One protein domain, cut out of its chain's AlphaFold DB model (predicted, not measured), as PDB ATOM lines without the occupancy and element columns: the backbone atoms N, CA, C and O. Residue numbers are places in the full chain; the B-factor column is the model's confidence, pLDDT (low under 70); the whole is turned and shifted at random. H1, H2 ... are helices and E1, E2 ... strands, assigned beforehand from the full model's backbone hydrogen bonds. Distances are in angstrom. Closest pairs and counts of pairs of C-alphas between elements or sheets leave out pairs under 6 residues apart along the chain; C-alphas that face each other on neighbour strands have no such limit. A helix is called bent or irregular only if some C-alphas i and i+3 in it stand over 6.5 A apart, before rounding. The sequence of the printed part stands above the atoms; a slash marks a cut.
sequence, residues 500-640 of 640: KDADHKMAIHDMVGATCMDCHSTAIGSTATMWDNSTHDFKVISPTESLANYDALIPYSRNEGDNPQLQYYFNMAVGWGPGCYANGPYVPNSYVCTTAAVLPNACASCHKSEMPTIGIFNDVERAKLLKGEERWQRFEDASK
ATOM      1  N   LYS A 500     192.463 202.015  97.494       71.69
ATOM      2  CA  LYS A 500     193.800 202.460  97.084       71.69
ATOM      3  C   LYS A 500     194.918 201.540  97.561       71.69
ATOM      4  O   LYS A 500     196.023 201.635  97.049       71.69
ATOM      5  N   ASP A 501     194.656 200.600  98.464       65.69
ATOM      6  CA  ASP A 501     195.733 199.788  99.043       65.69
ATOM      7  C   ASP A 501     196.335 198.746  98.074       65.69
ATOM      8  O   ASP A 501     197.508 198.404  98.191       65.69
ATOM      9  N   ALA A 502     195.567 198.238  97.102       59.69
ATOM     10  CA  ALA A 502     196.048 197.226  96.150       59.69
ATOM     11  C   ALA A 502     196.557 197.821  94.823       59.69
ATOM     12  O   ALA A 502     197.547 197.332  94.280       59.69
ATOM     13  N   ASP A 503     195.914 198.886  94.334       59.62
ATOM     14  CA  ASP A 503     196.179 199.483  93.012       59.62
ATOM     15  C   ASP A 503     197.197 200.642  93.062       59.62
ATOM     16  O   ASP A 503     197.612 201.169  92.031       59.62
ATOM     17  N   HIS A 504     197.617 201.057  94.262       68.75
ATOM     18  CA  HIS A 504     198.497 202.211  94.483       68.75
ATOM     19  C   HIS A 504     199.873 201.820  95.046       68.75
ATOM     20  O   HIS A 504     200.530 202.619  95.712       68.75
ATOM     21  N   LYS A 505     200.323 200.585  94.782       66.62
ATOM     22  CA  LYS A 505     201.603 200.054  95.273       66.62
ATOM     23  C   LYS A 505     202.569 199.742  94.143       66.62
ATOM     24  O   LYS A 505     202.269 199.007  93.206       66.62
ATOM     25  N   MET A 506     203.789 200.249  94.282       75.81
ATOM     26  CA  MET A 506     204.945 199.726  93.565       75.81
ATOM     27  C   MET A 506     205.767 198.900  94.545       75.81
ATOM     28  O   MET A 506     206.110 199.395  95.614       75.81
ATOM     29  N   ALA A 507     206.194 197.700  94.144       79.50
ATOM     30  CA  ALA A 507     207.005 196.835  95.006       79.50
ATOM     31  C   ALA A 507     208.245 197.546  95.583       79.50
ATOM     32  O   ALA A 507     208.659 197.267  96.701       79.50
ATOM     33  N   ILE A 508     208.838 198.483  94.831       81.44
ATOM     34  CA  ILE A 508     209.980 199.267  95.308       81.44
ATOM     35  C   ILE A 508     209.594 200.307  96.370       81.44
ATOM     36  O   ILE A 508     210.393 200.542  97.268       81.44
ATOM     37  N   HIS A 509     208.400 200.901  96.292       86.31
ATOM     38  CA  HIS A 509     207.890 201.845  97.292       86.31
ATOM     39  C   HIS A 509     207.573 201.120  98.604       86.31
ATOM     40  O   HIS A 509     207.993 201.580  99.662       86.31
ATOM     41  N   ASP A 510     206.989 199.922  98.521       80.06
ATOM     42  CA  ASP A 510     206.763 199.064  99.690       80.06
ATOM     43  C   ASP A 510     208.088 198.664 100.359       80.06
ATOM     44  O   ASP A 510     208.216 198.695 101.581       80.06
ATOM     45  N   MET A 511     209.114 198.323  99.566       82.81
ATOM     46  CA  MET A 511     210.435 197.941 100.085       82.81
ATOM     47  C   MET A 511     211.150 199.071 100.830       82.81
ATOM     48  O   MET A 511     211.944 198.785 101.727       82.81
ATOM     49  N   VAL A 512     210.920 200.329 100.445       84.12
ATOM     50  CA  VAL A 512     211.521 201.499 101.109       84.12
ATOM     51  C   VAL A 512     210.605 202.120 102.164       84.12
ATOM     52  O   VAL A 512     211.027 203.066 102.822       84.12
ATOM     53  N   GLY A 513     209.396 201.579 102.348       83.69
ATOM     54  CA  GLY A 513     208.429 202.049 103.338       83.69
ATOM     55  C   GLY A 513     207.830 203.417 103.017       83.69
ATOM     56  O   GLY A 513     207.619 204.198 103.937       83.69
ATOM     57  N   ALA A 514     207.598 203.726 101.737       84.12
ATOM     58  CA  ALA A 514     206.914 204.961 101.358       84.12
ATOM     59  C   ALA A 514     205.449 204.945 101.835       84.12
ATOM     60  O   ALA A 514     204.753 203.940 101.695       84.12
ATOM     61  N   THR A 515     205.005 206.074 102.375       83.25
ATOM     62  CA  THR A 515     203.689 206.311 102.989       83.25
ATOM     63  C   THR A 515     202.779 207.118 102.064       83.25
ATOM     64  O   THR A 515     203.258 207.797 101.151       83.25
ATOM     65  N   CYS A 516     201.462 207.126 102.309       85.25
ATOM     66  CA  CYS A 516     200.538 208.018 101.592       85.25
ATOM     67  C   CYS A 516     200.997 209.486 101.675       85.25
ATOM     68  O   CYS A 516     200.962 210.226 100.687       85.25
ATOM     69  N   MET A 517     201.462 209.911 102.852       85.00
ATOM     70  CA  MET A 517     201.833 211.302 103.116       85.00
ATOM     71  C   MET A 517     203.117 211.731 102.399       85.00
ATOM     72  O   MET A 517     203.225 212.904 102.044       85.00
ATOM     73  N   ASP A 518     204.031 210.805 102.085       84.94
ATOM     74  CA  ASP A 518     205.259 211.119 101.337       84.94
ATOM     75  C   ASP A 518     204.978 211.739  99.960       84.94
ATOM     76  O   ASP A 518     205.790 212.523  99.462       84.94
ATOM     77  N   CYS A 519     203.827 211.414  99.360       86.06
ATOM     78  CA  CYS A 519     203.386 211.970  98.081       86.06
ATOM     79  C   CYS A 519     202.239 212.979  98.228       86.06
ATOM     80  O   CYS A 519     202.221 213.997  97.532       86.06
ATOM     81  N   HIS A 520     201.278 212.713  99.116       88.56
ATOM     82  CA  HIS A 520     200.069 213.531  99.256       88.56
ATOM     83  C   HIS A 520     200.243 214.759 100.160       88.56
ATOM     84  O   HIS A 520     199.429 215.673 100.093       88.56
ATOM     85  N   SER A 521     201.300 214.808 100.968       87.19
ATOM     86  CA  SER A 521     201.585 215.892 101.912       87.19
ATOM     87  C   SER A 521     203.021 216.376 101.728       87.19
ATOM     88  O   SER A 521     203.847 216.335 102.640       87.19
ATOM     89  N   THR A 522     203.335 216.808 100.504       84.75
ATOM     90  CA  THR A 522     204.683 217.271 100.156       84.75
ATOM     91  C   THR A 522     205.005 218.543 100.939       84.75
ATOM     92  O   THR A 522     204.179 219.447 101.055       84.75
ATOM     93  N   ALA A 523     206.223 218.645 101.461       79.38
ATOM     94  CA  ALA A 523     206.665 219.853 102.135       79.38
ATOM     95  C   ALA A 523     206.934 220.989 101.131       79.38
ATOM     96  O   ALA A 523     207.772 220.837 100.247       79.38
ATOM     97  N   ILE A 524     206.218 222.113 101.258       74.88
ATOM     98  CA  ILE A 524     206.159 223.229 100.285       74.88
ATOM     99  C   ILE A 524     206.415 224.616 100.893       74.88
ATOM    100  O   ILE A 524     206.455 225.615 100.176       74.88
ATOM    101  N   GLY A 525     206.576 224.717 102.208       63.88
ATOM    102  CA  GLY A 525     206.765 225.998 102.887       63.88
ATOM    103  C   GLY A 525     207.744 225.893 104.040       63.88
ATOM    104  O   GLY A 525     208.244 224.820 104.339       63.88
ATOM    105  N   SER A 526     208.026 227.002 104.709       58.84
ATOM    106  CA  SER A 526     208.954 227.055 105.840       58.84
ATOM    107  C   SER A 526     208.349 227.832 106.992       58.84
ATOM    108  O   SER A 526     207.658 228.813 106.740       58.84
ATOM    109  N   THR A 527     208.673 227.464 108.230       52.50
ATOM    110  CA  THR A 527     208.592 228.366 109.392       52.50
ATOM    111  C   THR A 527     209.972 228.693 109.975       52.50
ATOM    112  O   THR A 527     210.098 229.700 110.664       52.50
ATOM    113  N   ALA A 528     211.009 227.903 109.662       51.84
ATOM    114  CA  ALA A 528     212.398 228.168 110.047       51.84
ATOM    115  C   ALA A 528     213.424 227.618 109.024       51.84
ATOM    116  O   ALA A 528     214.367 228.316 108.652       51.84
ATOM    117  N   THR A 529     213.219 226.404 108.507       55.78
ATOM    118  CA  THR A 529     214.039 225.721 107.492       55.78
ATOM    119  C   THR A 529     213.268 225.407 106.211       55.78
ATOM    120  O   THR A 529     212.063 225.623 106.089       55.78
ATOM    121  N   MET A 530     214.012 225.081 105.158       61.34
ATOM    122  CA  MET A 530     213.447 224.886 103.828       61.34
ATOM    123  C   MET A 530     212.557 223.639 103.816       61.34
ATOM    124  O   MET A 530     213.055 222.547 104.074       61.34
ATOM    125  N   TRP A 531     211.288 223.807 103.431       68.12
ATOM    126  CA  TRP A 531     210.303 222.720 103.332       68.12
ATOM    127  C   TRP A 531     209.980 222.056 104.685       68.12
ATOM    128  O   TRP A 531     210.030 220.839 104.828       68.12
ATOM    129  N   ASP A 532     209.608 222.866 105.673       64.88
ATOM    130  CA  ASP A 532     209.150 222.411 106.992       64.88
ATOM    131  C   ASP A 532     207.629 222.298 107.100       64.88
ATOM    132  O   ASP A 532     207.119 221.627 107.995       64.88
ATOM    133  N   ASN A 533     206.895 223.005 106.237       74.25
ATOM    134  CA  ASN A 533     205.437 222.993 106.234       74.25
ATOM    135  C   ASN A 533     204.916 222.164 105.062       74.25
ATOM    136  O   ASN A 533     205.337 222.379 103.922       74.25
ATOM    137  N   SER A 534     203.988 221.255 105.349       82.50
ATOM    138  CA  SER A 534     203.431 220.321 104.370       82.50
ATOM    139  C   SER A 534     202.091 220.776 103.813       82.50
ATOM    140  O   SER A 534     201.309 221.421 104.514       82.50
ATOM    141  N   THR A 535     201.828 220.426 102.551       85.81
ATOM    142  CA  THR A 535     200.553 220.726 101.892       85.81
ATOM    143  C   THR A 535     199.381 220.074 102.607       85.81
ATOM    144  O   THR A 535     199.460 218.897 102.955       85.81
ATOM    145  N   HIS A 536     198.259 220.780 102.709       89.88
ATOM    146  CA  HIS A 536     196.992 220.227 103.208       89.88
ATOM    147  C   HIS A 536     195.886 220.166 102.138       89.88
ATOM    148  O   HIS A 536     194.722 219.931 102.457       89.88
ATOM    149  N   ASP A 537     196.223 220.330 100.851       87.00
ATOM    150  CA  ASP A 537     195.277 220.113  99.743       87.00
ATOM    151  C   ASP A 537     195.131 218.624  99.356       87.00
ATOM    152  O   ASP A 537     194.176 218.245  98.666       87.00
ATOM    153  N   PHE A 538     196.059 217.779  99.831       88.94
ATOM    154  CA  PHE A 538     196.190 216.338  99.566       88.94
ATOM    155  C   PHE A 538     196.289 215.956  98.080       88.94
ATOM    156  O   PHE A 538     196.262 214.773  97.718       88.94
ATOM    157  N   LYS A 539     196.399 216.947  97.194       89.06
ATOM    158  CA  LYS A 539     196.553 216.757  95.761       89.06
ATOM    159  C   LYS A 539     198.042 216.658  95.490       89.06
ATOM    160  O   LYS A 539     198.764 217.646  95.592       89.06
ATOM    161  N   VAL A 540     198.465 215.473  95.063       89.06
ATOM    162  CA  VAL A 540     199.854 215.191  94.699       89.06
ATOM    163  C   VAL A 540     200.406 216.292  93.792       89.06
ATOM    164  O   VAL A 540     199.748 216.685  92.826       89.06
ATOM    165  N   ILE A 541     201.585 216.818  94.127       90.69
ATOM    166  CA  ILE A 541     202.292 217.767  93.266       90.69
ATOM    167  C   ILE A 541     203.126 216.963  92.276       90.69
ATOM    168  O   ILE A 541     204.048 216.246  92.664       90.69
ATOM    169  N   SER A 542     202.787 217.066  90.997       90.81
ATOM    170  CA  SER A 542     203.480 216.350  89.924       90.81
ATOM    171  C   SER A 542     204.824 217.006  89.572       90.81
ATOM    172  O   SER A 542     204.971 218.229  89.688       90.81
ATOM    173  N   PRO A 543     205.815 216.247  89.067       92.00
ATOM    174  CA  PRO A 543     207.026 216.837  88.496       92.00
ATOM    175  C   PRO A 543     206.740 217.798  87.330       92.00
ATOM    176  O   PRO A 543     207.475 218.770  87.156       92.00
ATOM    177  N   THR A 544     205.643 217.600  86.591       92.62
ATOM    178  CA  THR A 544     205.141 218.546  85.583       92.62
ATOM    179  C   THR A 544     204.812 219.916  86.179       92.62
ATOM    180  O   THR A 544     205.196 220.929  85.597       92.62
ATOM    181  N   GLU A 545     204.152 219.989  87.340       93.31
ATOM    182  CA  GLU A 545     203.885 221.269  88.019       93.31
ATOM    183  C   GLU A 545     205.191 221.955  88.453       93.31
ATOM    184  O   GLU A 545     205.364 223.154  88.225       93.31
ATOM    185  N   SER A 546     206.155 221.196  88.991       92.25
ATOM    186  CA  SER A 546     207.502 221.715  89.275       92.25
ATOM    187  C   SER A 546     208.203 222.232  88.019       92.25
ATOM    188  O   SER A 546     208.888 223.251  88.075       92.25
ATOM    189  N   LEU A 547     208.047 221.550  86.881       93.50
ATOM    190  CA  LEU A 547     208.643 221.949  85.607       93.50
ATOM    191  C   LEU A 547     207.983 223.209  85.037       93.50
ATOM    192  O   LEU A 547     208.690 224.090  84.560       93.50
ATOM    193  N   ALA A 548     206.658 223.333  85.134       94.62
ATOM    194  CA  ALA A 548     205.941 224.552  84.762       94.62
ATOM    195  C   ALA A 548     206.413 225.744  85.606       94.62
ATOM    196  O   ALA A 548     206.678 226.822  85.070       94.62
ATOM    197  N   ASN A 549     206.598 225.528  86.911       93.06
ATOM    198  CA  ASN A 549     207.173 226.532  87.792       93.06
ATOM    199  C   ASN A 549     208.619 226.884  87.428       93.06
ATOM    200  O   ASN A 549     208.960 228.062  87.346       93.06
ATOM    201  N   TYR A 550     209.447 225.882  87.137       92.75
ATOM    202  CA  TYR A 550     210.816 226.077  86.674       92.75
ATOM    203  C   TYR A 550     210.874 226.926  85.399       92.75
ATOM    204  O   TYR A 550     211.585 227.928  85.354       92.75
ATOM    205  N   ASP A 551     210.100 226.555  84.377       92.62
ATOM    206  CA  ASP A 551     210.084 227.232  83.082       92.62
ATOM    207  C   ASP A 551     209.558 228.678  83.208       92.62
ATOM    208  O   ASP A 551     210.067 229.577  82.536       92.62
ATOM    209  N   ALA A 552     208.622 228.937  84.131       92.12
ATOM    210  CA  ALA A 552     208.138 230.284  84.445       92.12
ATOM    211  C   ALA A 552     209.178 231.169  85.164       92.12
ATOM    212  O   ALA A 552     209.097 232.396  85.084       92.12
ATOM    213  N   LEU A 553     210.160 230.577  85.850       89.31
ATOM    214  CA  LEU A 553     211.231 231.301  86.546       89.31
ATOM    215  C   LEU A 553     212.414 231.658  85.627       89.31
ATOM    216  O   LEU A 553     213.122 232.630  85.897       89.31
ATOM    217  N   ILE A 554     212.619 230.928  84.521       89.69
ATOM    218  CA  ILE A 554     213.751 231.131  83.590       89.69
ATOM    219  C   ILE A 554     213.886 232.582  83.083       89.69
ATOM    220  O   ILE A 554     215.014 233.087  83.066       89.69
ATOM    221  N   PRO A 555     212.814 233.290  82.666       91.06
ATOM    222  CA  PRO A 555     212.950 234.672  82.202       91.06
ATOM    223  C   PRO A 555     213.572 235.578  83.269       91.06
ATOM    224  O   PRO A 555     214.441 236.395  82.967       91.06
ATOM    225  N   TYR A 556     213.216 235.374  84.538       87.62
ATOM    226  CA  TYR A 556     213.746 236.158  85.648       87.62
ATOM    227  C   TYR A 556     215.227 235.868  85.909       87.62
ATOM    228  O   TYR A 556     215.988 236.794  86.184       87.62
ATOM    229  N   SER A 557     215.694 234.630  85.708       81.56
ATOM    230  CA  SER A 557     217.130 234.322  85.797       81.56
ATOM    231  C   SER A 557     217.964 234.915  84.667       81.56
ATOM    232  O   SER A 557     219.180 235.026  84.796       81.56
ATOM    233  N   ARG A 558     217.325 235.285  83.556       86.38
ATOM    234  CA  ARG A 558     217.968 235.917  82.396       86.38
ATOM    235  C   ARG A 558     217.804 237.435  82.375       86.38
ATOM    236  O   ARG A 558     218.317 238.078  81.466       86.38
ATOM    237  N   ASN A 559     217.138 238.006  83.383       86.81
ATOM    238  CA  ASN A 559     216.754 239.417  83.416       86.81
ATOM    239  C   ASN A 559     215.880 239.819  82.203       86.81
ATOM    240  O   ASN A 559     215.999 240.917  81.663       86.81
ATOM    241  N   GLU A 560     215.029 238.887  81.774       90.31
ATOM    242  CA  GLU A 560     214.066 238.984  80.668       90.31
ATOM    243  C   GLU A 560     212.609 238.968  81.181       90.31
ATOM    244  O   GLU A 560     211.676 238.979  80.381       90.31
ATOM    245  N   GLY A 561     212.403 238.908  82.504       87.38
ATOM    246  CA  GLY A 561     211.079 238.889  83.126       87.38
ATOM    247  C   GLY A 561     210.320 240.204  82.937       87.38
ATOM    248  O   GLY A 561     210.899 241.289  82.937       87.38
ATOM    249  N   ASP A 562     209.001 240.108  82.795       90.44
ATOM    250  CA  ASP A 562     208.103 241.235  82.534       90.44
ATOM    251  C   ASP A 562     207.569 241.904  83.810       90.44
ATOM    252  O   ASP A 562     207.141 243.057  83.759       90.44
ATOM    253  N   ASN A 563     207.629 241.223  84.960       88.94
ATOM    254  CA  ASN A 563     207.266 241.779  86.261       88.94
ATOM    255  C   ASN A 563     208.500 242.371  86.982       88.94
ATOM    256  O   ASN A 563     209.340 241.614  87.481       88.94
ATOM    257  N   PRO A 564     208.605 243.708  87.127       86.38
ATOM    258  CA  PRO A 564     209.773 244.346  87.738       86.38
ATOM    259  C   PRO A 564     209.970 243.995  89.218       86.38
ATOM    260  O   PRO A 564     211.104 243.932  89.688       86.38
ATOM    261  N   GLN A 565     208.884 243.751  89.957       83.38
ATOM    262  CA  GLN A 565     208.945 243.395  91.374       83.38
ATOM    263  C   GLN A 565     209.465 241.965  91.557       83.38
ATOM    264  O   GLN A 565     210.356 241.729  92.374       83.38
ATOM    265  N   LEU A 566     208.960 241.017  90.763       83.31
ATOM    266  CA  LEU A 566     209.483 239.651  90.750       83.31
ATOM    267  C   LEU A 566     210.935 239.625  90.271       83.31
ATOM    268  O   LEU A 566     211.753 238.958  90.892       83.31
ATOM    269  N   GLN A 567     211.286 240.411  89.248       86.38
ATOM    270  CA  GLN A 567     212.666 240.545  88.781       86.38
ATOM    271  C   GLN A 567     213.596 241.083  89.875       86.38
ATOM    272  O   GLN A 567     214.699 240.569  90.045       86.38
ATOM    273  N   TYR A 568     213.150 242.075  90.651       82.81
ATOM    274  CA  TYR A 568     213.898 242.600  91.792       82.81
ATOM    275  C   TYR A 568     214.151 241.521  92.855       82.81
ATOM    276  O   TYR A 568     215.305 241.274  93.206       82.81
ATOM    277  N   TYR A 569     213.106 240.827  93.318       77.69
ATOM    278  CA  TYR A 569     213.256 239.768  94.323       77.69
ATOM    279  C   TYR A 569     214.091 238.593  93.815       77.69
ATOM    280  O   TYR A 569     214.917 238.059  94.553       77.69
ATOM    281  N   PHE A 570     213.930 238.217  92.549       79.94
ATOM    282  CA  PHE A 570     214.715 237.157  91.934       79.94
ATOM    283  C   PHE A 570     216.198 237.541  91.827       79.94
ATOM    284  O   PHE A 570     217.064 236.743  92.179       79.94
ATOM    285  N   ASN A 571     216.505 238.781  91.430       78.38
ATOM    286  CA  ASN A 571     217.877 239.300  91.392       78.38
ATOM    287  C   ASN A 571     218.517 239.327  92.788       78.38
ATOM    288  O   ASN A 571     219.690 238.978  92.927       78.38
ATOM    289  N   MET A 572     217.753 239.685  93.826       74.56
ATOM    290  CA  MET A 572     218.216 239.592  95.213       74.56
ATOM    291  C   MET A 572     218.526 238.143  95.607       74.56
ATOM    292  O   MET A 572     219.608 237.871  96.120       74.56
ATOM    293  N   ALA A 573     217.610 237.214  95.325       72.75
ATOM    294  CA  ALA A 573     217.754 235.808  95.686       72.75
ATOM    295  C   ALA A 573     218.931 235.128  94.961       72.75
ATOM    296  O   ALA A 573     219.739 234.449  95.593       72.75
ATOM    297  N   VAL A 574     219.078 235.339  93.646       68.00
ATOM    298  CA  VAL A 574     220.198 234.795  92.854       68.00
ATOM    299  C   VAL A 574     221.526 235.436  93.238       68.00
ATOM    300  O   VAL A 574     222.541 234.741  93.273       68.00
ATOM    301  N   GLY A 575     221.532 236.726  93.590       64.12
ATOM    302  CA  GLY A 575     222.715 237.402  94.124       64.12
ATOM    303  C   GLY A 575     223.271 236.745  95.395       64.12
ATOM    304  O   GLY A 575     224.469 236.843  95.654       64.12
ATOM    305  N   TRP A 576     222.439 236.028  96.160       61.16
ATOM    306  CA  TRP A 576     222.855 235.248  97.335       61.16
ATOM    307  C   TRP A 576     223.315 233.820  96.993       61.16
ATOM    308  O   TRP A 576     223.940 233.152  97.822       61.16
ATOM    309  N   GLY A 577     223.040 233.344  95.775       57.81
ATOM    310  CA  GLY A 577     223.453 232.032  95.279       57.81
ATOM    311  C   GLY A 577     222.968 230.866  96.161       57.81
ATOM    312  O   GLY A 577     221.858 230.913  96.697       57.81
ATOM    313  N   PRO A 578     223.801 229.825  96.388       52.41
ATOM    314  CA  PRO A 578     223.488 228.705  97.289       52.41
ATOM    315  C   PRO A 578     223.208 229.132  98.741       52.41
ATOM    316  O   PRO A 578     222.766 228.325  99.556       52.41
ATOM    317  N   GLY A 579     223.490 230.392  99.084       54.72
ATOM    318  CA  GLY A 579     223.258 230.963 100.396       54.72
ATOM    319  C   GLY A 579     221.810 231.340 100.694       54.72
ATOM    320  O   GLY A 579     221.518 231.569 101.858       54.72
ATOM    321  N   CYS A 580     220.878 231.346  99.735       57.28
ATOM    322  CA  CYS A 580     219.500 231.773 100.037       57.28
ATOM    323  C   CYS A 580     218.846 230.980 101.189       57.28
ATOM    324  O   CYS A 580     218.060 231.512 101.960       57.28
ATOM    325  N   TYR A 581     219.224 229.713 101.359       57.84
ATOM    326  CA  TYR A 581     218.706 228.864 102.434       57.84
ATOM    327  C   TYR A 581     219.766 228.459 103.460       57.84
ATOM    328  O   TYR A 581     219.464 227.731 104.397       57.84
ATOM    329  N   ALA A 582     221.010 228.913 103.286       50.62
ATOM    330  CA  ALA A 582     222.131 228.454 104.100       50.62
ATOM    331  C   ALA A 582     223.144 229.545 104.490       50.62
ATOM    332  O   ALA A 582     223.866 229.326 105.457       50.62
ATOM    333  N   ASN A 583     223.232 230.679 103.772       46.78
ATOM    334  CA  ASN A 583     224.331 231.663 103.836       46.78
ATOM    335  C   ASN A 583     224.010 233.134 103.429       46.78
ATOM    336  O   ASN A 583     224.937 233.864 103.084       46.78
ATOM    337  N   GLY A 584     222.753 233.596 103.422       42.88
ATOM    338  CA  GLY A 584     222.374 234.963 103.001       42.88
ATOM    339  C   GLY A 584     222.196 235.954 104.169       42.88
ATOM    340  O   GLY A 584     221.841 235.508 105.252       42.88
ATOM    341  N   PRO A 585     222.396 237.281 103.970       39.34
ATOM    342  CA  PRO A 585     222.264 238.324 105.010       39.34
ATOM    343  C   PRO A 585     220.827 238.539 105.520       39.34
ATOM    344  O   PRO A 585     220.612 239.234 106.508       39.34
ATOM    345  N   TYR A 586     219.850 237.923 104.853       46.56
ATOM    346  CA  TYR A 586     218.505 237.695 105.361       46.56
ATOM    347  C   TYR A 586     218.332 236.181 105.491       46.56
ATOM    348  O   TYR A 586     218.735 235.430 104.600       46.56
ATOM    349  N   VAL A 587     217.781 235.753 106.623       51.00
ATOM    350  CA  VAL A 587     217.708 234.355 107.067       51.00
ATOM    351  C   VAL A 587     217.082 233.435 105.995       51.00
ATOM    352  O   VAL A 587     216.246 233.902 105.207       51.00
ATOM    353  N   PRO A 588     217.440 232.131 105.960       45.72
ATOM    354  CA  PRO A 588     216.706 231.095 105.235       45.72
ATOM    355  C   PRO A 588     215.188 231.304 105.251       45.72
ATOM    356  O   PRO A 588     214.592 231.498 106.304       45.72
ATOM    357  N   ASN A 589     214.567 231.202 104.073       53.50
ATOM    358  CA  ASN A 589     213.109 231.180 103.877       53.50
ATOM    359  C   ASN A 589     212.341 232.502 103.997       53.50
ATOM    360  O   ASN A 589     211.135 232.506 104.241       53.50
ATOM    361  N   SER A 590     212.985 233.629 103.704       59.19
ATOM    362  CA  SER A 590     212.242 234.849 103.367       59.19
ATOM    363  C   SER A 590     211.407 234.675 102.084       59.19
ATOM    364  O   SER A 590     211.720 233.855 101.210       59.19
ATOM    365  N   TYR A 591     210.371 235.505 101.918       66.38
ATOM    366  CA  TYR A 591     209.615 235.605 100.659       66.38
ATOM    367  C   TYR A 591     210.545 235.797  99.443       66.38
ATOM    368  O   TYR A 591     210.314 235.227  98.376       66.38
ATOM    369  N   VAL A 592     211.653 236.525  99.621       68.62
ATOM    370  CA  VAL A 592     212.699 236.709  98.601       68.62
ATOM    371  C   VAL A 592     213.298 235.364  98.179       68.62
ATOM    372  O   VAL A 592     213.322 235.053  96.991       68.62
ATOM    373  N   CYS A 593     213.698 234.519  99.130       69.31
ATOM    374  CA  CYS A 593     214.289 233.221  98.807       69.31
ATOM    375  C   CYS A 593     213.311 232.230  98.197       69.31
ATOM    376  O   CYS A 593     213.647 231.553  97.222       69.31
ATOM    377  N   THR A 594     212.082 232.181  98.710       73.00
ATOM    378  CA  THR A 594     211.055 231.300  98.142       73.00
ATOM    379  C   THR A 594     210.658 231.730  96.727       73.00
ATOM    380  O   THR A 594     210.145 230.924  95.958       73.00
ATOM    381  N   THR A 595     210.870 232.997  96.343       76.94
ATOM    382  CA  THR A 595     210.560 233.520  94.995       76.94
ATOM    383  C   THR A 595     211.444 232.926  93.902       76.94
ATOM    384  O   THR A 595     210.972 232.772  92.782       76.94
ATOM    385  N   ALA A 596     212.673 232.519  94.224       77.56
ATOM    386  CA  ALA A 596     213.572 231.830  93.292       77.56
ATOM    387  C   ALA A 596     213.639 230.304  93.514       77.56
ATOM    388  O   ALA A 596     214.502 229.633  92.942       77.56
ATOM    389  N   ALA A 597     212.768 229.751  94.364       81.56
ATOM    390  CA  ALA A 597     212.679 228.310  94.583       81.56
ATOM    391  C   ALA A 597     211.822 227.646  93.505       81.56
ATOM    392  O   ALA A 597     210.909 228.257  92.958       81.56
ATOM    393  N   VAL A 598     212.106 226.372  93.256       86.44
ATOM    394  CA  VAL A 598     211.257 225.509  92.437       86.44
ATOM    395  C   VAL A 598     210.261 224.816  93.362       86.44
ATOM    396  O   VAL A 598     210.672 224.282  94.393       86.44
ATOM    397  N   LEU A 599     208.982 224.812  92.987       88.06
ATOM    398  CA  LEU A 599     207.922 224.059  93.661       88.06
ATOM    399  C   LEU A 599     208.347 222.586  93.829       88.06
ATOM    400  O   LEU A 599     208.660 221.942  92.822       88.06
ATOM    401  N   PRO A 600     208.382 222.024  95.047       86.31
ATOM    402  CA  PRO A 600     208.705 220.617  95.251       86.31
ATOM    403  C   PRO A 600     207.562 219.720  94.780       86.31
ATOM    404  O   PRO A 600     206.405 220.119  94.805       86.31
ATOM    405  N   ASN A 601     207.900 218.506  94.348       88.94
ATOM    406  CA  ASN A 601     206.937 217.499  93.898       88.94
ATOM    407  C   ASN A 601     206.987 216.244  94.769       88.94
ATOM    408  O   ASN A 601     207.921 216.029  95.539       88.94
ATOM    409  N   ALA A 602     206.005 215.375  94.571       87.56
ATOM    410  CA  ALA A 602     205.790 214.153  95.331       87.56
ATOM    411  C   ALA A 602     206.908 213.106  95.237       87.56
ATOM    412  O   ALA A 602     206.944 212.173  96.033       87.56
ATOM    413  N   CYS A 603     207.833 213.233  94.282       86.25
ATOM    414  CA  CYS A 603     209.012 212.373  94.219       86.25
ATOM    415  C   CYS A 603     210.175 212.908  95.072       86.25
ATOM    416  O   CYS A 603     211.130 212.174  95.338       86.25
ATOM    417  N   ALA A 604     210.134 214.176  95.490       78.75
ATOM    418  CA  ALA A 604     211.280 214.885  96.051       78.75
ATOM    419  C   ALA A 604     211.755 214.330  97.402       78.75
ATOM    420  O   ALA A 604     212.950 214.405  97.693       78.75
ATOM    421  N   SER A 605     210.865 213.749  98.209       75.00
ATOM    422  CA  SER A 605     211.190 213.166  99.521       75.00
ATOM    423  C   SER A 605     212.172 211.991  99.400       75.00
ATOM    424  O   SER A 605     213.184 211.954 100.106       75.00
ATOM    425  N   CYS A 606     211.942 211.090  98.438       84.06
ATOM    426  CA  CYS A 606     212.760 209.896  98.193       84.06
ATOM    427  C   CYS A 606     213.800 210.067  97.067       84.06
ATOM    428  O   CYS A 606     214.773 209.313  96.993       84.06
ATOM    429  N   HIS A 607     213.625 211.058  96.186       87.44
ATOM    430  CA  HIS A 607     214.468 211.289  95.005       87.44
ATOM    431  C   HIS A 607     215.092 212.686  94.987       87.44
ATOM    432  O   HIS A 607     215.158 213.347  93.955       87.44
ATOM    433  N   LYS A 608     215.632 213.122  96.131       81.12
ATOM    434  CA  LYS A 608     216.243 214.454  96.321       81.12
ATOM    435  C   LYS A 608     217.286 214.842  95.262       81.12
ATOM    436  O   LYS A 608     217.451 216.021  94.977       81.12
ATOM    437  N   SER A 609     217.986 213.877  94.657       82.12
ATOM    438  CA  SER A 609     218.966 214.133  93.588       82.12
ATOM    439  C   SER A 609     218.346 214.580  92.256       82.12
ATOM    440  O   SER A 609     219.068 215.085  91.393       82.12
ATOM    441  N   GLU A 610     217.037 214.398  92.084       84.00
ATOM    442  CA  GLU A 610     216.253 214.799  90.909       84.00
ATOM    443  C   GLU A 610     215.612 216.186  91.082       84.00
ATOM    444  O   GLU A 610     215.016 216.717  90.146       84.00
ATOM    445  N   MET A 611     215.794 216.815  92.248       84.00
ATOM    446  CA  MET A 611     215.399 218.201  92.467       84.00
ATOM    447  C   MET A 611     216.481 219.171  91.969       84.00
ATOM    448  O   MET A 611     217.678 218.936  92.191       84.00
ATOM    449  N   PRO A 612     216.086 220.272  91.300       82.31
ATOM    450  CA  PRO A 612     217.009 221.314  90.899       82.31
ATOM    451  C   PRO A 612     217.770 221.914  92.074       82.31
ATOM    452  O   PRO A 612     217.220 222.146  93.152       82.31
ATOM    453  N   THR A 613     219.032 222.244  91.834       78.00
ATOM    454  CA  THR A 613     219.791 223.120  92.719       78.00
ATOM    455  C   THR A 613     219.155 224.505  92.689       78.00
ATOM    456  O   THR A 613     218.936 225.085  91.624       78.00
ATOM    457  N   ILE A 614     218.861 225.055  93.859       72.50
ATOM    458  CA  ILE A 614     218.100 226.298  93.968       72.50
ATOM    459  C   ILE A 614     218.882 227.481  93.397       72.50
ATOM    460  O   ILE A 614     220.100 227.567  93.559       72.50
ATOM    461  N   GLY A 615     218.177 228.392  92.721       71.44
ATOM    462  CA  GLY A 615     218.789 229.550  92.071       71.44
ATOM    463  C   GLY A 615     219.561 229.207  90.793       71.44
ATOM    464  O   GLY A 615     220.041 230.118  90.123       71.44
ATOM    465  N   ILE A 616     219.681 227.921  90.430       79.19
ATOM    466  CA  ILE A 616     220.400 227.474  89.236       79.19
ATOM    467  C   ILE A 616     219.401 227.037  88.164       79.19
ATOM    468  O   ILE A 616     218.787 225.972  88.235       79.19
ATOM    469  N   PHE A 617     219.296 227.861  87.123       85.19
ATOM    470  CA  PHE A 617     218.372 227.654  86.012       85.19
ATOM    471  C   PHE A 617     219.144 227.374  84.715       85.19
ATOM    472  O   PHE A 617     219.608 228.291  84.039       85.19
ATOM    473  N   ASN A 618     219.350 226.095  84.390       87.25
ATOM    474  CA  ASN A 618     220.053 225.633  83.193       87.25
ATOM    475  C   ASN A 618     219.559 224.244  82.743       87.25
ATOM    476  O   ASN A 618     218.831 223.560  83.461       87.25
ATOM    477  N   ASP A 619     220.002 223.796  81.567       90.25
ATOM    478  CA  ASP A 619     219.554 222.527  80.978       90.25
ATOM    479  C   ASP A 619     219.885 221.296  81.838       90.25
ATOM    480  O   ASP A 619     219.149 220.310  81.809       90.25
ATOM    481  N   VAL A 620     220.964 221.343  82.628       91.50
ATOM    482  CA  VAL A 620     221.357 220.244  83.526       91.50
ATOM    483  C   VAL A 620     220.355 220.105  84.668       91.50
ATOM    484  O   VAL A 620     219.907 218.997  84.956       91.50
ATOM    485  N   GLU A 621     219.991 221.217  85.301       90.75
ATOM    486  CA  GLU A 621     219.013 221.251  86.387       90.75
ATOM    487  C   GLU A 621     217.601 220.934  85.872       90.75
ATOM    488  O   GLU A 621     216.887 220.134  86.477       90.75
ATOM    489  N   ARG A 622     217.236 221.438  84.688       92.25
ATOM    490  CA  ARG A 622     215.976 221.088  84.017       92.25
ATOM    491  C   ARG A 622     215.883 219.594  83.697       92.25
ATOM    492  O   ARG A 622     214.831 218.983  83.879       92.25
ATOM    493  N   ALA A 623     216.982 218.971  83.266       92.69
ATOM    494  CA  ALA A 623     217.022 217.537  82.981       92.69
ATOM    495  C   ALA A 623     216.783 216.661  84.223       92.69
ATOM    496  O   ALA A 623     216.358 215.515  84.076       92.69
ATOM    497  N   LYS A 624     217.030 217.171  85.439       91.44
ATOM    498  CA  LYS A 624     216.689 216.454  86.675       91.44
ATOM    499  C   LYS A 624     215.171 216.333  86.849       91.44
ATOM    500  O   LYS A 624     214.688 215.225  87.062       91.44
ATOM    501  N   LEU A 625     214.425 217.423  86.638       91.44
ATOM    502  CA  LEU A 625     212.956 217.409  86.686       91.44
ATOM    503  C   LEU A 625     212.347 216.503  85.614       91.44
ATOM    504  O   LEU A 625     211.405 215.774  85.901       91.44
ATOM    505  N   LEU A 626     212.918 216.484  84.404       93.88
ATOM    506  CA  LEU A 626     212.464 215.580  83.337       93.88
ATOM    507  C   LEU A 626     212.621 214.098  83.713       93.88
ATOM    508  O   LEU A 626     211.756 213.294  83.388       93.88
ATOM    509  N   LYS A 627     213.681 213.726  84.444       92.75
ATOM    510  CA  LYS A 627     213.817 212.358  84.982       92.75
ATOM    511  C   LYS A 627     212.747 212.045  86.026       92.75
ATOM    512  O   LYS A 627     212.242 210.921  86.049       92.75
ATOM    513  N   GLY A 628     212.410 213.029  86.862       91.25
ATOM    514  CA  GLY A 628     211.289 212.943  87.795       91.25
ATOM    515  C   GLY A 628     209.969 212.706  87.062       91.25
ATOM    516  O   GLY A 628     209.218 211.813  87.436       91.25
ATOM    517  N   GLU A 629     209.729 213.417  85.961       92.94
ATOM    518  CA  GLU A 629     208.542 213.236  85.118       92.94
ATOM    519  C   GLU A 629     208.486 211.838  84.483       92.94
ATOM    520  O   GLU A 629     207.475 211.147  84.571       92.94
ATOM    521  N   GLU A 630     209.595 211.350  83.918       92.69
ATOM    522  CA  GLU A 630     209.664 209.979  83.398       92.69
ATOM    523  C   GLU A 630     209.383 208.933  84.487       92.69
ATOM    524  O   GLU A 630     208.818 207.871  84.215       92.69
ATOM    525  N   ARG A 631     209.817 209.194  85.726       90.00
ATOM    526  CA  ARG A 631     209.551 208.333  86.884       90.00
ATOM    527  C   ARG A 631     208.086 208.381  87.290       90.00
ATOM    528  O   ARG A 631     207.507 207.320  87.509       90.00
ATOM    529  N   TRP A 632     207.511 209.575  87.350       90.31
ATOM    530  CA  TRP A 632     206.100 209.790  87.629       90.31
ATOM    531  C   TRP A 632     205.220 209.060  86.614       90.31
ATOM    532  O   TRP A 632     204.352 208.287  87.007       90.31
ATOM    533  N   GLN A 633     205.530 209.168  85.320       90.62
ATOM    534  CA  GLN A 633     204.788 208.455  84.284       90.62
ATOM    535  C   GLN A 633     204.849 206.934  84.468       90.62
ATOM    536  O   GLN A 633     203.836 206.259  84.323       90.62
ATOM    537  N   ARG A 634     206.005 206.372  84.853       88.06
ATOM    538  CA  ARG A 634     206.102 204.931  85.157       88.06
ATOM    539  C   ARG A 634     205.229 204.519  86.342       88.06
ATOM    540  O   ARG A 634     204.705 203.411  86.329       88.06
ATOM    541  N   PHE A 635     205.106 205.372  87.359       85.88
ATOM    542  CA  PHE A 635     204.205 205.132  88.485       85.88
ATOM    543  C   PHE A 635     202.738 205.177  88.035       85.88
ATOM    544  O   PHE A 635     201.970 204.267  88.348       85.88
ATOM    545  N   GLU A 636     202.353 206.175  87.238       84.88
ATOM    546  CA  GLU A 636     200.999 206.255  86.683       84.88
ATOM    547  C   GLU A 636     200.658 205.073  85.771       84.88
ATOM    548  O   GLU A 636     199.528 204.601  85.770       84.88
ATOM    549  N   ASP A 637     201.615 204.603  84.974       85.38
ATOM    550  CA  ASP A 637     201.406 203.476  84.064       85.38
ATOM    551  C   ASP A 637     201.324 202.144  84.818       85.38
ATOM    552  O   ASP A 637     200.666 201.221  84.349       85.38
ATOM    553  N   ALA A 638     201.982 202.036  85.976       79.19
ATOM    554  CA  ALA A 638     201.922 200.857  86.837       79.19
ATOM    555  C   ALA A 638     200.667 200.806  87.727       79.19
ATOM    556  O   ALA A 638     200.337 199.733  88.222       79.19
ATOM    557  N   SER A 639     200.004 201.946  87.948       69.19
ATOM    558  CA  SER A 639     198.794 202.071  88.780       69.19
ATOM    559  C   SER A 639     197.481 202.046  87.981       69.19
ATOM    560  O   SER A 639     196.403 202.157  88.565       69.19
ATOM    561  N   LYS A 640     197.562 201.913  86.651       67.00
ATOM    562  CA  LYS A 640     196.437 201.709  85.719       67.00
ATOM    563  C   LYS A 640     196.362 200.246  85.302       67.00
ATOM    564  O   LYS A 640     195.225 199.780  85.060       67.00
TER     565      LYS A 640
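AT A GLANCE: This is residues 500 to 640 of the 640 residues of an uncharacterized protein of Shewanella atlantica (UniProt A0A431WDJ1). Two long helices, H4 and H8, run opposite ways, partly side by side and shifted along each other, and form one long side of an elongated body. The helices H5 and H7 pack together at one end with H6 near them, the small helices H1 and H2 lie toward the other end, and the long link of residues 596 to 618 winds through the space between the long helices and the side that holds H3 and E1. The printed part has 141 residues with eight named helices and one named strand, in the order H1, H2, H3, E1, H4, H5, H6, H7, H8, and its class is mostly helix. It is compact, with a radius of gyration of the C-alphas of 16.2 A, and its C-alphas span 49 by 30 by 24 A.

HOW THE PARTS SIT: H1, residues 500 to 503, H2, residues 507 to 512, and H3, residues 516 to 520, touch no named helix. E1, residues 523 to 525, pairs with no named strand, but residues 533 to 534 pair antiparallel with it. H4, residues 543 to 557, touches H5, residues 564 to 575, with residues 556 to 557 alone; their closest C-alphas are those of Tyr 556 and Gln 567, 5.5 A apart, and the lines are about perpendicular at 86 degrees. H6, residues 577 to 581, is close to H5 but not clearly touching, with closest C-alphas Ala 573 and Cys 580 at 6.2 A. H7, residues 591 to 595, touches H5, with closest C-alphas Tyr 569 and Val 592 at 5.3 A. H8, residues 619 to 638, touches H4 at a shallow tilt of 16 degrees, opposite ways; the closest C-alphas, of Pro 543 and Glu 629, are 5.2 A apart. In H2, H3, H5 and H7 every O i to N i+4 pair is within hydrogen-bond range, against 9 of 11 in H4, 15 of 16 in H8 and 0 of 1 in H6, where 1 of 2 O i to N i+3 pairs is; H1 is too short for such a pair.

IN THESE COORDINATES: H1 begins at C-alpha 500, (193.800, 202.460, 97.084). H4 is 20.4 A long and only just irregular, with C-alphas 552 and 555 6.9 A apart. H5 is 16.0 A long and begins at C-alpha 564, (209.773, 244.346, 87.738). H6 is irregular, with C-alphas 578 and 581 7.0 A apart. H8, 28.5 A long, ends at C-alpha 638, (201.922, 200.857, 86.837).

THE WHOLE: The two C-alphas farthest apart, of Ala 502 and Pro 564, are 49.8 A apart. The printed part has no cut, and the links E1 to H4 and H7 to H8 are long. The mean pLDDT of the printed part is 78.8, with values under 70 at residues 501 to 505, 525 to 532, 574 to 593 and 639 to 640.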